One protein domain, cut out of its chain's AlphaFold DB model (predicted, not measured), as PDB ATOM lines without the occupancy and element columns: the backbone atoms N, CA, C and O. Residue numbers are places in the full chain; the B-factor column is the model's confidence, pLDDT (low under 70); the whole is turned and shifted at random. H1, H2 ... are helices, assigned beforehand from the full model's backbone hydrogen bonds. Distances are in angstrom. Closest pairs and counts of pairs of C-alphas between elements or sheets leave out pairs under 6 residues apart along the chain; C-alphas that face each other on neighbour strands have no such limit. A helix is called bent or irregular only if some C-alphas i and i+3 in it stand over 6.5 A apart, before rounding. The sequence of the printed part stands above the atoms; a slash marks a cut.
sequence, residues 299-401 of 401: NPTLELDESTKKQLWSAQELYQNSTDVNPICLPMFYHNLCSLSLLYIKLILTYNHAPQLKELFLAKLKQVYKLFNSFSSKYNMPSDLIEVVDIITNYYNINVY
ATOM      1  N   ASN A 299      10.532  78.622 133.651       74.12
ATOM      2  CA  ASN A 299      10.520  78.683 132.193       74.12
ATOM      3  C   ASN A 299      11.925  78.362 131.658       74.12
ATOM      4  O   ASN A 299      12.724  79.282 131.454       74.12
ATOM      5  N   PRO A 300      12.272  77.075 131.497       75.81
ATOM      6  CA  PRO A 300      13.576  76.680 130.983       75.81
ATOM      7  C   PRO A 300      13.791  77.219 129.564       75.81
ATOM      8  O   PRO A 300      12.920  77.125 128.702       75.81
ATOM      9  N   THR A 301      14.961  77.813 129.339       81.88
ATOM     10  CA  THR A 301      15.398  78.333 128.038       81.88
ATOM     11  C   THR A 301      16.221  77.299 127.272       81.88
ATOM     12  O   THR A 301      16.631  76.279 127.823       81.88
ATOM     13  N   LEU A 302      16.535  77.588 126.005       82.56
ATOM     14  CA  LEU A 302      17.497  76.794 125.225       82.56
ATOM     15  C   LEU A 302      18.921  76.842 125.810       82.56
ATOM     16  O   LEU A 302      19.725  75.956 125.536       82.56
ATOM     17  N   GLU A 303      19.228  77.852 126.624       86.31
ATOM     18  CA  GLU A 303      20.467  77.941 127.392       86.31
ATOM     19  C   GLU A 303      20.272  77.437 128.825       86.31
ATOM     20  O   GLU A 303      19.215  77.623 129.433       86.31
ATOM     21  N   LEU A 304      21.317  76.813 129.375       87.75
ATOM     22  CA  LEU A 304      21.341  76.372 130.766       87.75
ATOM     23  C   LEU A 304      21.586  77.556 131.698       87.75
ATOM     24  O   LEU A 304      22.523  78.332 131.494       87.75
ATOM     25  N   ASP A 305      20.802  77.648 132.765       87.00
ATOM     26  CA  ASP A 305      21.032  78.614 133.830       87.00
ATOM     27  C   ASP A 305      22.238  78.211 134.705       87.00
ATOM     28  O   ASP A 305      22.698  77.063 134.709       87.00
ATOM     29  N   GLU A 306      22.756  79.165 135.480       86.62
ATOM     30  CA  GLU A 306      23.927  78.956 136.343       86.62
ATOM     31  C   GLU A 306      23.717  77.868 137.405       86.62
ATOM     32  O   GLU A 306      24.661  77.150 137.749       86.62
ATOM     33  N   SER A 307      22.493  77.705 137.908       87.31
ATOM     34  CA  SER A 307      22.171  76.663 138.883       87.31
ATOM     35  C   SER A 307      22.268  75.282 138.239       87.31
ATOM     36  O   SER A 307      22.885  74.363 138.790       87.31
ATOM     37  N   THR A 308      21.713  75.127 137.037       89.94
ATOM     38  CA  THR A 308      21.802  73.877 136.269       89.94
ATOM     39  C   THR A 308      23.246  73.560 135.868       89.94
ATOM     40  O   THR A 308      23.683  72.417 136.021       89.94
ATOM     41  N   LYS A 309      24.049  74.554 135.464       92.56
ATOM     42  CA  LYS A 309      25.488  74.352 135.195       92.56
ATOM     43  C   LYS A 309      26.244  73.839 136.426       92.56
ATOM     44  O   LYS A 309      27.030  72.899 136.309       92.56
ATOM     45  N   LYS A 310      25.979  74.395 137.614       91.69
ATOM     46  CA  LYS A 310      26.592  73.937 138.878       91.69
ATOM     47  C   LYS A 310      26.182  72.512 139.252       91.69
ATOM     48  O   LYS A 310      27.026  71.747 139.732       91.69
ATOM     49  N   GLN A 311      24.919  72.145 139.015       92.81
ATOM     50  CA  GLN A 311      24.443  70.767 139.193       92.81
ATOM     51  C   GLN A 311      25.209  69.812 138.280       92.81
ATOM     52  O   GLN A 311      25.720  68.804 138.756       92.81
ATOM     53  N   LEU A 312      25.345  70.150 136.994       94.19
ATOM     54  CA  LEU A 312      26.054  69.319 136.018       94.19
ATOM     55  C   LEU A 312      27.548  69.192 136.322       94.19
ATOM     56  O   LEU A 312      28.096  68.099 136.188       94.19
ATOM     57  N   TRP A 313      28.196  70.270 136.771       95.44
ATOM     58  CA  TRP A 313      29.585  70.210 137.231       95.44
ATOM     59  C   TRP A 313      29.733  69.225 138.397       95.44
ATOM     60  O   TRP A 313      30.516  68.285 138.313       95.44
ATOM     61  N   SER A 314      28.905  69.357 139.438       95.25
ATOM     62  CA  SER A 314      28.952  68.435 140.584       95.25
ATOM     63  C   SER A 314      28.585  66.999 140.208       95.25
ATOM     64  O   SER A 314      29.181  66.055 140.722       95.25
ATOM     65  N   ALA A 315      27.641  66.818 139.286       94.81
ATOM     66  CA  ALA A 315      27.251  65.509 138.782       94.81
ATOM     67  C   ALA A 315      28.398  64.812 138.036       94.81
ATOM     68  O   ALA A 315      28.593  63.604 138.176       94.81
ATOM     69  N   GLN A 316      29.175  65.576 137.266       94.50
ATOM     70  CA  GLN A 316      30.356  65.077 136.572       94.50
ATOM     71  C   GLN A 316      31.462  64.667 137.555       94.50
ATOM     72  O   GLN A 316      32.024  63.583 137.397       94.50
ATOM     73  N   GLU A 317      31.729  65.480 138.581       93.31
ATOM     74  CA  GLU A 317      32.709  65.167 139.632       93.31
ATOM     75  C   GLU A 317      32.327  63.898 140.411       93.31
ATOM     76  O   GLU A 317      33.167  63.024 140.645       93.31
ATOM     77  N   LEU A 318      31.042  63.745 140.762       91.00
ATOM     78  CA  LEU A 318      30.522  62.528 141.398       91.00
ATOM     79  C   LEU A 318      30.673  61.300 140.506       91.00
ATOM     80  O   LEU A 318      31.095  60.248 140.987       91.00
ATOM     81  N   TYR A 319      30.337  61.426 139.220       90.81
ATOM     82  CA  TYR A 319      30.469  60.332 138.266       90.81
ATOM     83  C   TYR A 319      31.926  59.873 138.150       90.81
ATOM     84  O   TYR A 319      32.202  58.690 138.328       90.81
ATOM     85  N   GLN A 320      32.867  60.802 137.941       89.38
ATOM     86  CA  GLN A 320      34.299  60.493 137.837       89.38
ATOM     87  C   GLN A 320      34.851  59.859 139.116       89.38
ATOM     88  O   GLN A 320      35.598  58.888 139.061       89.38
ATOM     89  N   ASN A 321      34.440  60.344 140.287       84.06
ATOM     90  CA  ASN A 321      34.872  59.750 141.551       84.06
ATOM     91  C   ASN A 321      34.195  58.404 141.858       84.06
ATOM     92  O   ASN A 321      34.610  57.723 142.794       84.06
ATOM     93  N   SER A 322      33.187  58.014 141.071       83.12
ATOM     94  CA  SER A 322      32.502  56.725 141.166       83.12
ATOM     95  C   SER A 322      33.016  55.689 140.163       83.12
ATOM     96  O   SER A 322      32.541  54.560 140.197       83.12
ATOM     97  N   THR A 323      33.968  56.010 139.274       81.12
ATOM     98  CA  THR A 323      34.505  55.027 138.311       81.12
ATOM     99  C   THR A 323      35.609  54.135 138.885       81.12
ATOM    100  O   THR A 323      35.792  53.025 138.396       81.12
ATOM    101  N   ASP A 324      36.331  54.592 139.916       70.62
ATOM    102  CA  ASP A 324      37.463  53.871 140.521       70.62
ATOM    103  C   ASP A 324      37.294  53.728 142.043       70.62
ATOM    104  O   ASP A 324      37.501  54.668 142.826       70.62
ATOM    105  N   VAL A 325      36.803  52.553 142.442       64.81
ATOM    106  CA  VAL A 325      36.039  52.368 143.675       64.81
ATOM    107  C   VAL A 325      36.536  51.196 144.512       64.81
ATOM    108  O   VAL A 325      36.481  50.039 144.092       64.81
ATOM    109  N   ASN A 326      36.908  51.519 145.753       67.56
ATOM    110  CA  ASN A 326      37.160  50.565 146.824       67.56
ATOM    111  C   ASN A 326      35.831  49.953 147.338       67.56
ATOM    112  O   ASN A 326      34.894  50.709 147.626       67.56
ATOM    113  N   PRO A 327      35.738  48.618 147.511       67.00
ATOM    114  CA  PRO A 327      34.559  47.942 148.065       67.00
ATOM    115  C   PRO A 327      34.055  48.480 149.414       67.00
ATOM    116  O   PRO A 327      32.863  48.364 149.694       67.00
ATOM    117  N   ILE A 328      34.920  49.097 150.231       65.81
ATOM    118  CA  ILE A 328      34.577  49.614 151.570       65.81
ATOM    119  C   ILE A 328      33.398  50.601 151.536       65.81
ATOM    120  O   ILE A 328      32.609  50.636 152.477       65.81
ATOM    121  N   CYS A 329      33.232  51.376 150.458       68.25
ATOM    122  CA  CYS A 329      32.156  52.374 150.365       68.25
ATOM    123  C   CYS A 329      31.055  51.988 149.367       68.25
ATOM    124  O   CYS A 329      30.270  52.854 148.973       68.25
ATOM    125  N   LEU A 330      30.992  50.718 148.938       72.69
ATOM    126  CA  LEU A 330      30.106  50.243 147.867       72.69
ATOM    127  C   LEU A 330      28.642  50.739 147.983       72.69
ATOM    128  O   LEU A 330      28.117  51.236 146.981       72.69
ATOM    129  N   PRO A 331      27.990  50.716 149.165       70.62
ATOM    130  CA  PRO A 331      26.626  51.231 149.307       70.62
ATOM    131  C   PRO A 331      26.486  52.737 149.016       70.62
ATOM    132  O   PRO A 331      25.486  53.159 148.437       70.62
ATOM    133  N   MET A 332      27.485  53.558 149.359       73.12
ATOM    134  CA  MET A 332      27.452  55.002 149.077       73.12
ATOM    135  C   MET A 332      27.580  55.296 147.589       73.12
ATOM    136  O   MET A 332      26.890  56.175 147.081       73.12
ATOM    137  N   PHE A 333      28.430  54.555 146.873       76.00
ATOM    138  CA  PHE A 333      28.526  54.694 145.419       76.00
ATOM    139  C   PHE A 333      27.193  54.414 144.759       76.00
ATOM    140  O   PHE A 333      26.740  55.184 143.919       76.00
ATOM    141  N   TYR A 334      26.544  53.339 145.193       74.50
ATOM    142  CA  TYR A 334      25.235  52.971 144.698       74.50
ATOM    143  C   TYR A 334      24.214  54.100 144.924       74.50
ATOM    144  O   TYR A 334      23.539  54.529 143.988       74.50
ATOM    145  N   HIS A 335      24.183  54.674 146.130       76.81
ATOM    146  CA  HIS A 335      23.335  55.824 146.451       76.81
ATOM    147  C   HIS A 335      23.640  57.071 145.593       76.81
ATOM    148  O   HIS A 335      22.722  57.748 145.119       76.81
ATOM    149  N   ASN A 336      24.920  57.360 145.339       82.06
ATOM    150  CA  ASN A 336      25.334  58.472 144.479       82.06
ATOM    151  C   ASN A 336      24.871  58.265 143.039       82.06
ATOM    152  O   ASN A 336      24.316  59.180 142.435       82.06
ATOM    153  N   LEU A 337      25.055  57.063 142.490       84.88
ATOM    154  CA  LEU A 337      24.608  56.753 141.138       84.88
ATOM    155  C   LEU A 337      23.077  56.872 141.029       84.88
ATOM    156  O   LEU A 337      22.593  57.420 140.038       84.88
ATOM    157  N   CYS A 338      22.311  56.474 142.056       80.94
ATOM    158  CA  CYS A 338      20.851  56.658 142.079       80.94
ATOM    159  C   CYS A 338      20.499  58.147 142.019       80.94
ATOM    160  O   CYS A 338      19.655  58.563 141.224       80.94
ATOM    161  N   SER A 339      21.185  58.955 142.829       84.06
ATOM    162  CA  SER A 339      21.001  60.407 142.877       84.06
ATOM    163  C   SER A 339      21.322  61.067 141.531       84.06
ATOM    164  O   SER A 339      20.559  61.913 141.062       84.06
ATOM    165  N   LEU A 340      22.398  60.639 140.860       90.31
ATOM    166  CA  LEU A 340      22.752  61.105 139.516       90.31
ATOM    167  C   LEU A 340      21.697  60.723 138.476       90.31
ATOM    168  O   LEU A 340      21.320  61.564 137.660       90.31
ATOM    169  N   SER A 341      21.192  59.486 138.513       87.88
ATOM    170  CA  SER A 341      20.118  59.054 137.616       87.88
ATOM    171  C   SER A 341      18.882  59.936 137.774       87.88
ATOM    172  O   SER A 341      18.388  60.478 136.785       87.88
ATOM    173  N   LEU A 342      18.419  60.149 139.010       86.25
ATOM    174  CA  LEU A 342      17.255  60.994 139.296       86.25
ATOM    175  C   LEU A 342      17.466  62.448 138.856       86.25
ATOM    176  O   LEU A 342      16.548  63.052 138.296       86.25
ATOM    177  N   LEU A 343      18.671  62.997 139.044       90.94
ATOM    178  CA  LEU A 343      19.025  64.324 138.540       90.94
ATOM    179  C   LEU A 343      18.873  64.398 137.016       90.94
ATOM    180  O   LEU A 343      18.188  65.289 136.514       90.94
ATOM    181  N   TYR A 344      19.484  63.476 136.270       91.31
ATOM    182  CA  TYR A 344      19.410  63.510 134.807       91.31
ATOM    183  C   TYR A 344      17.987  63.288 134.299       91.31
ATOM    184  O   TYR A 344      17.577  63.964 133.360       91.31
ATOM    185  N   ILE A 345      17.204  62.425 134.949       87.94
ATOM    186  CA  ILE A 345      15.778  62.246 134.644       87.94
ATOM    187  C   ILE A 345      15.020  63.562 134.834       87.94
ATOM    188  O   ILE A 345      14.311  63.998 133.924       87.94
ATOM    189  N   LYS A 346      15.212  64.245 135.971       88.75
ATOM    190  CA  LYS A 346      14.609  65.564 136.219       88.75
ATOM    191  C   LYS A 346      14.982  66.561 135.118       88.75
ATOM    192  O   LYS A 346      14.108  67.272 134.618       88.75
ATOM    193  N   LEU A 347      16.253  66.613 134.720       90.81
ATOM    194  CA  LEU A 347      16.729  67.524 133.674       90.81
ATOM    195  C   LEU A 347      16.151  67.183 132.292       90.81
ATOM    196  O   LEU A 347      15.738  68.091 131.577       90.81
ATOM    197  N   ILE A 348      16.040  65.899 131.936       89.94
ATOM    198  CA  ILE A 348      15.390  65.442 130.693       89.94
ATOM    199  C   ILE A 348      13.935  65.912 130.640       89.94
ATOM    200  O   ILE A 348      13.489  66.414 129.608       89.94
ATOM    201  N   LEU A 349      13.201  65.761 131.745       87.62
ATOM    202  CA  LEU A 349      11.805  66.190 131.835       87.62
ATOM    203  C   LEU A 349      11.678  67.717 131.748       87.62
ATOM    204  O   LEU A 349      10.831  68.218 131.013       87.62
ATOM    205  N   THR A 350      12.561  68.449 132.431       87.25
ATOM    206  CA  THR A 350      12.576  69.924 132.447       87.25
ATOM    207  C   THR A 350      12.884  70.502 131.060       87.25
ATOM    208  O   THR A 350      12.202  71.406 130.582       87.25
ATOM    209  N   TYR A 351      13.877  69.943 130.366       88.88
ATOM    210  CA  TYR A 351      14.347  70.421 129.063       88.88
ATOM    211  C   TYR A 351      13.796  69.604 127.885       88.88
ATOM    212  O   TYR A 351      14.392  69.577 126.810       88.88
ATOM    213  N   ASN A 352      12.635  68.954 128.040       86.12
ATOM    214  CA  ASN A 352      12.051  68.113 126.986       86.12
ATOM    215  C   ASN A 352      11.760  68.882 125.678       86.12
ATOM    216  O   ASN A 352      11.753  68.294 124.600       86.12
ATOM    217  N   HIS A 353      11.547  70.196 125.774       86.88
ATOM    218  CA  HIS A 353      11.317  71.102 124.647       86.88
ATOM    219  C   HIS A 353      12.608  71.498 123.895       86.88
ATOM    220  O   HIS A 353      12.516  72.101 122.830       86.88
ATOM    221  N   ALA A 354      13.798  71.175 124.424       90.06
ATOM    222  CA  ALA A 354      15.103  71.521 123.858       90.06
ATOM    223  C   ALA A 354      15.863  70.241 123.433       90.06
ATOM    224  O   ALA A 354      16.591  69.662 124.246       90.06
ATOM    225  N   PRO A 355      15.730  69.776 122.170       89.75
ATOM    226  CA  PRO A 355      16.222  68.461 121.744       89.75
ATOM    227  C   PRO A 355      17.712  68.220 122.012       89.75
ATOM    228  O   PRO A 355      18.077  67.164 122.516       89.75
ATOM    229  N   GLN A 356      18.563  69.219 121.762       92.00
ATOM    230  CA  GLN A 356      20.013  69.109 121.963       92.00
ATOM    231  C   GLN A 356      20.385  68.894 123.440       92.00
ATOM    232  O   GLN A 356      21.221  68.049 123.762       92.00
ATOM    233  N   LEU A 357      19.740  69.625 124.356       91.69
ATOM    234  CA  LEU A 357      19.959  69.466 125.797       91.69
ATOM    235  C   LEU A 357      19.406  68.130 126.296       91.69
ATOM    236  O   LEU A 357      20.059  67.434 127.073       91.69
ATOM    237  N   LYS A 358      18.232  67.734 125.803       89.81
ATOM    238  CA  LYS A 358      17.642  66.429 126.100       89.81
ATOM    239  C   LYS A 358      18.572  65.284 125.692       89.81
ATOM    240  O   LYS A 358      18.789  64.373 126.489       89.81
ATOM    241  N   GLU A 359      19.139  65.328 124.490       91.25
ATOM    242  CA  GLU A 359      20.096  64.322 124.013       91.25
ATOM    243  C   GLU A 359      21.370  64.283 124.861       91.25
ATOM    244  O   GLU A 359      21.826  63.197 125.229       91.25
ATOM    245  N   LEU A 360      21.901  65.450 125.246       93.38
ATOM    246  CA  LEU A 360      23.042  65.550 126.156       93.38
ATOM    247  C   LEU A 360      22.760  64.850 127.495       93.38
ATOM    248  O   LEU A 360      23.572  64.046 127.963       93.38
ATOM    249  N   PHE A 361      21.609  65.124 128.113       93.19
ATOM    250  CA  PHE A 361      21.241  64.527 129.399       93.19
ATOM    251  C   PHE A 361      20.938  63.037 129.287       93.19
ATOM    252  O   PHE A 361      21.350  62.270 130.157       93.19
ATOM    253  N   LEU A 362      20.303  62.606 128.194       90.44
ATOM    254  CA  LEU A 362      20.130  61.187 127.900       90.44
ATOM    255  C   LEU A 362      21.487  60.492 127.817       90.44
ATOM    256  O   LEU A 362      21.677  59.486 128.492       90.44
ATOM    257  N   ALA A 363      22.451  61.034 127.066       91.75
ATOM    258  CA  ALA A 363      23.791  60.457 126.956       91.75
ATOM    259  C   ALA A 363      24.486  60.317 128.323       91.75
ATOM    260  O   ALA A 363      25.103  59.285 128.596       91.75
ATOM    261  N   LYS A 364      24.338  61.310 129.207       93.75
ATOM    262  CA  LYS A 364      24.848  61.244 130.585       93.75
ATOM    263  C   LYS A 364      24.143  60.180 131.425       93.75
ATOM    264  O   LYS A 364      24.821  59.398 132.089       93.75
ATOM    265  N   LEU A 365      22.818  60.074 131.338       90.69
ATOM    266  CA  LEU A 365      22.063  59.008 132.000       90.69
ATOM    267  C   LEU A 365      22.525  57.618 131.526       90.69
ATOM    268  O   LEU A 365      22.741  56.735 132.355       90.69
ATOM    269  N   LYS A 366      22.793  57.439 130.219       88.56
ATOM    270  CA  LYS A 366      23.362  56.183 129.685       88.56
ATOM    271  C   LYS A 366      24.711  55.847 130.329       88.56
ATOM    272  O   LYS A 366      24.965  54.686 130.635       88.56
ATOM    273  N   GLN A 367      25.579  56.842 130.535       91.12
ATOM    274  CA  GLN A 367      26.886  56.646 131.178       91.12
ATOM    275  C   GLN A 367      26.746  56.185 132.634       91.12
ATOM    276  O   GLN A 367      27.436  55.248 133.043       91.12
ATOM    277  N   VAL A 368      25.842  56.806 133.398       89.75
ATOM    278  CA  VAL A 368      25.546  56.416 134.788       89.75
ATOM    279  C   VAL A 368      24.990  54.992 134.839       89.75
ATOM    280  O   VAL A 368      25.464  54.175 135.626       89.75
ATOM    281  N   TYR A 369      24.051  54.659 133.952       85.06
ATOM    282  CA  TYR A 369      23.432  53.335 133.905       85.06
ATOM    283  C   TYR A 369      24.423  52.217 133.525       85.06
ATOM    284  O   TYR A 369      24.433  51.149 134.134       85.06
ATOM    285  N   LYS A 370      25.342  52.475 132.585       86.62
ATOM    286  CA  LYS A 370      26.432  51.534 132.264       86.62
ATOM    287  C   LYS A 370      27.318  51.236 133.474       86.62
ATOM    288  O   LYS A 370      27.675  50.082 133.708       86.62
ATOM    289  N   LEU A 371      27.650  52.267 134.249       86.06
ATOM    290  CA  LEU A 371      28.451  52.115 135.461       86.06
ATOM    291  C   LEU A 371      27.692  51.326 136.540       86.06
ATOM    292  O   LEU A 371      28.265  50.422 137.150       86.06
ATOM    293  N   PHE A 372      26.391  51.586 136.702       81.56
ATOM    294  CA  PHE A 372      25.502  50.784 137.546       81.56
ATOM    295  C   PHE A 372      25.544  49.296 137.199       81.56
ATOM    296  O   PHE A 372      25.787  48.475 138.081       81.56
ATOM    297  N   ASN A 373      25.358  48.945 135.925       79.75
ATOM    298  CA  ASN A 373      25.338  47.549 135.479       79.75
ATOM    299  C   ASN A 373      26.692  46.856 135.640       79.75
ATOM    300  O   ASN A 373      26.743  45.676 136.000       79.75
ATOM    301  N   SER A 374      27.787  47.595 135.435       82.88
ATOM    302  CA  SER A 374      29.136  47.097 135.704       82.88
ATOM    303  C   SER A 374      29.308  46.743 137.182       82.88
ATOM    304  O   SER A 374      29.758  45.643 137.502       82.88
ATOM    305  N   PHE A 375      28.883  47.624 138.094       77.31
ATOM    306  CA  PHE A 375      28.971  47.362 139.530       77.31
ATOM    307  C   PHE A 375      28.001  46.294 140.015       77.31
ATOM    308  O   PHE A 375      28.394  45.464 140.833       77.31
ATOM    309  N   SER A 376      26.774  46.279 139.498       75.25
ATOM    310  CA  SER A 376      25.791  45.242 139.803       75.25
ATOM    311  C   SER A 376      26.340  43.861 139.444       75.25
ATOM    312  O   SER A 376      26.387  42.978 140.297       75.25
ATOM    313  N   SER A 377      26.895  43.718 138.236       76.44
ATOM    314  CA  SER A 377      27.551  42.481 137.793       76.44
ATOM    315  C   SER A 377      28.793  42.138 138.623       76.44
ATOM    316  O   SER A 377      28.988  40.985 138.999       76.44
ATOM    317  N   LYS A 378      29.647  43.127 138.926       76.44
ATOM    318  CA  LYS A 378      30.916  42.910 139.642       76.44
ATOM    319  C   LYS A 378      30.715  42.544 141.114       76.44
ATOM    320  O   LYS A 378      31.465  41.725 141.641       76.44
ATOM    321  N   TYR A 379      29.735  43.154 141.775       70.19
ATOM    322  CA  TYR A 379      29.535  43.043 143.221       70.19
ATOM    323  C   TYR A 379      28.231  42.335 143.622       70.19
ATOM    324  O   TYR A 379      27.969  42.185 144.811       70.19
ATOM    325  N   ASN A 380      27.456  41.827 142.655       65.44
ATOM    326  CA  ASN A 380      26.184  41.120 142.856       65.44
ATOM    327  C   ASN A 380      25.181  41.923 143.702       65.44
ATOM    328  O   ASN A 380      24.652  41.418 144.695       65.44
ATOM    329  N   MET A 381      24.957  43.182 143.323       64.00
ATOM    330  CA  MET A 381      24.045  44.081 144.039       64.00
ATOM    331  C   MET A 381      22.570  43.682 143.828       64.00
ATOM    332  O   MET A 381      22.250  43.080 142.801       64.00
ATOM    333  N   PRO A 382      21.656  44.023 144.761       59.09
ATOM    334  CA  PRO A 382      20.228  43.736 144.613       59.09
ATOM    335  C   PRO A 382      19.621  44.404 143.368       59.09
ATOM    336  O   PRO A 382      19.877  45.582 143.109       59.09
ATOM    337  N   SER A 383      18.775  43.672 142.636       58.22
ATOM    338  CA  SER A 383      18.050  44.159 141.448       58.22
ATOM    339  C   SER A 383      17.020  45.241 141.772       58.22
ATOM    340  O   SER A 383      16.804  46.157 140.984       58.22
ATOM    341  N   ASP A 384      16.413  45.156 142.952       55.81
ATOM    342  CA  ASP A 384      15.194  45.894 143.308       55.81
ATOM    343  C   ASP A 384      15.423  47.412 143.395       55.81
ATOM    344  O   ASP A 384      14.513  48.212 143.210       55.81
ATOM    345  N   LEU A 385      16.665  47.830 143.637       53.34
ATOM    346  CA  LEU A 385      17.038  49.240 143.711       53.34
ATOM    347  C   LEU A 385      17.229  49.892 142.322       53.34
ATOM    348  O   LEU A 385      17.208  51.121 142.218       53.34
ATOM    349  N   ILE A 386      17.394  49.093 141.258       61.72
ATOM    350  CA  ILE A 386      17.525  49.575 139.871       61.72
ATOM    351  C   ILE A 386      16.149  49.667 139.205       61.72
ATOM    352  O   ILE A 386      16.019  50.376 138.220       61.72
ATOM    353  N   GLU A 387      15.092  49.072 139.764       62.50
ATOM    354  CA  GLU A 387      13.780  48.955 139.111       62.50
ATOM    355  C   GLU A 387      13.250  50.291 138.552       62.50
ATOM    356  O   GLU A 387      12.838  50.367 137.396       62.50
ATOM    357  N   VAL A 388      13.343  51.386 139.316       59.81
ATOM    358  CA  VAL A 388      12.939  52.724 138.839       59.81
ATOM    359  C   VAL A 388      13.831  53.213 137.694       59.81
ATOM    360  O   VAL A 388      13.342  53.794 136.725       59.81
ATOM    361  N   VAL A 389      15.140  52.974 137.782       62.62
ATOM    362  CA  VAL A 389      16.098  53.333 136.730       62.62
ATOM    363  C   VAL A 389      15.867  52.473 135.485       62.62
ATOM    364  O   VAL A 389      15.888  53.022 134.388       62.62
ATOM    365  N   ASP A 390      15.570  51.184 135.632       67.94
ATOM    366  CA  ASP A 390      15.273  50.246 134.546       67.94
ATOM    367  C   ASP A 390      13.976  50.610 133.833       67.94
ATOM    368  O   ASP A 390      13.953  50.699 132.607       67.94
ATOM    369  N   ILE A 391      12.908  50.902 134.581       65.06
ATOM    370  CA  ILE A 391      11.630  51.364 134.023       65.06
ATOM    371  C   ILE A 391      11.852  52.615 133.169       65.06
ATOM    372  O   ILE A 391      11.363  52.696 132.041       65.06
ATOM    373  N   ILE A 392      12.620  53.580 133.677       63.62
ATOM    374  CA  ILE A 392      12.854  54.849 132.982       63.62
ATOM    375  C   ILE A 392      13.802  54.669 131.788       63.62
ATOM    376  O   ILE A 392      13.578  55.230 130.717       63.62
ATOM    377  N   THR A 393      14.831  53.842 131.937       68.25
ATOM    378  CA  THR A 393      15.778  53.484 130.874       68.25
ATOM    379  C   THR A 393      15.062  52.775 129.723       68.25
ATOM    380  O   THR A 393      15.263  53.142 128.563       68.25
ATOM    381  N   ASN A 394      14.160  51.841 130.037       75.31
ATOM    382  CA  ASN A 394      13.305  51.159 129.069       75.31
ATOM    383  C   ASN A 394      12.328  52.132 128.399       75.31
ATOM    384  O   ASN A 394      12.212  52.127 127.177       75.31
ATOM    385  N   TYR A 395      11.686  53.019 129.167       70.62
ATOM    386  CA  TYR A 395      10.800  54.054 128.621       70.62
ATOM    387  C   TYR A 395      11.513  54.954 127.596       70.62
ATOM    388  O   TYR A 395      10.942  55.300 126.562       70.62
ATOM    389  N   TYR A 396      12.779  55.297 127.843       68.75
ATOM    390  CA  TYR A 396      13.594  56.094 126.922       68.75
ATOM    391  C   TYR A 396      14.361  55.265 125.872       68.75
ATOM    392  O   TYR A 396      15.195  55.831 125.161       68.75
ATOM    393  N   ASN A 397      14.096  53.956 125.743       71.81
ATOM    394  CA  ASN A 397      14.797  53.033 124.833       71.81
ATOM    395  C   ASN A 397      16.330  53.131 124.935       71.81
ATOM    396  O   ASN A 397      17.066  53.130 123.939       71.81
ATOM    397  N   ILE A 398      16.837  53.275 126.156       64.12
ATOM    398  CA  ILE A 398      18.269  53.308 126.420       64.12
ATOM    399  C   ILE A 398      18.790  51.863 126.367       64.12
ATOM    400  O   ILE A 398      18.840  51.157 127.368       64.12
ATOM    401  N   ASN A 399      19.196  51.417 125.178       55.03
ATOM    402  CA  ASN A 399      19.850  50.119 125.015       55.03
ATOM    403  C   ASN A 399      21.278  50.167 125.576       55.03
ATOM    404  O   ASN A 399      22.085  51.025 125.192       55.03
ATOM    405  N   VAL A 400      21.601  49.224 126.460       53.31
ATOM    406  CA  VAL A 400      22.972  48.971 126.908       53.31
ATOM    407  C   VAL A 400      23.559  47.905 126.001       53.31
ATOM    408  O   VAL A 400      23.311  46.722 126.194       53.31
ATOM    409  N   TYR A 401      24.297  48.353 124.990       40.94
ATOM    410  CA  TYR A 401      25.310  47.524 124.346       40.94
ATOM    411  C   TYR A 401      26.596  47.571 125.161       40.94
ATOM    412  O   TYR A 401      26.988  48.707 125.570       40.94
TER     413      TYR A 401
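This is residues 299 to 401 of the 401 residues of the protein "Fungal_trans domain-containing protein" of Conidiobolus coronatus (strain ATCC 28846 / CBS 209.66 / NRRL 28638) (UniProt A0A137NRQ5). Three helices run back and forth, H1, H2 and H3, with their centres in a triangle; H2 and H3 lie close side by side along a long helical hairpin, while H1 meets H2 only with a part of its length and spreads away from it toward residue 306. A short fourth helix, H4, folds back near the H2 and H3 pair, away from H1. The printed part has 103 residues with four named helices, in the order H1, H2, H3, H4, and no named strand; its class is all helix. It is compact, with a radius of gyration of the C-alphas of 14.0 A, and elongated, spanning 41 by 27 by 20 A.

H1, residues 306 to 321, touches H2, residues 327 to 350, with residues 315 to 319 alone, and H2 touches H1 with residues 336 to 340 alone. Their closest C-alphas, those of Ala 315 and Leu 340, are 6.3 A apart. These two helices form a hairpin, at a shallow tilt of 30 degrees, opposite ways. H2 has a kink of 27 degrees near residue 334. It is also irregular: C-alphas 328 and 331 are 8.4 A apart. H2 and H3, residues 355 to 379, form a second hairpin and touch with 20 pairs of C-alphas within 8 A. Their closest C-alphas, those of Ile 348 and Lys 358, are 5.2 A apart, and the tilt is a shallow 21 degrees, opposite ways. H1 and H3 are close but not clearly touching, with the C-alphas of Tyr 319 and Val 368 closest at 7.2 A. H4, residues 387 to 395, is close to but not clearly touching H2, where the C-alphas of Ser 341 and Val 389 are closest at 7.0 A. It is likewise close to but not clearly touching H3, where the C-alphas of Tyr 369 and Val 389 are closest at 7.9 A. H1 and H4 are apart. Each O i to N i+4 pair is within hydrogen-bond range in H1, H3 and H4; in H2, 18 of 20 are.

H1 begins at C-alpha 306, (23.927, 78.956, 136.343), and is 22.7 A from first to last C-alpha. H2 measures 34.8 A and H3 35.8 A; H3 begins at C-alpha 355, (16.222, 68.461, 121.744). H4 measures 12.0 A and ends at C-alpha 395, (10.800, 54.054, 128.621).

The two C-alphas farthest apart, those of Asn 299 and Ile 328, are 42.4 A apart. The printed part has no cut and ends at residue 401, the chain's last. The links H1 to H2 and H2 to H3 are tight, and H3 to H4 is short. The mean pLDDT of the printed part is 80.0; it is under 70 at residues 325 to 329, 380 to 393, 396 and 398 to 401.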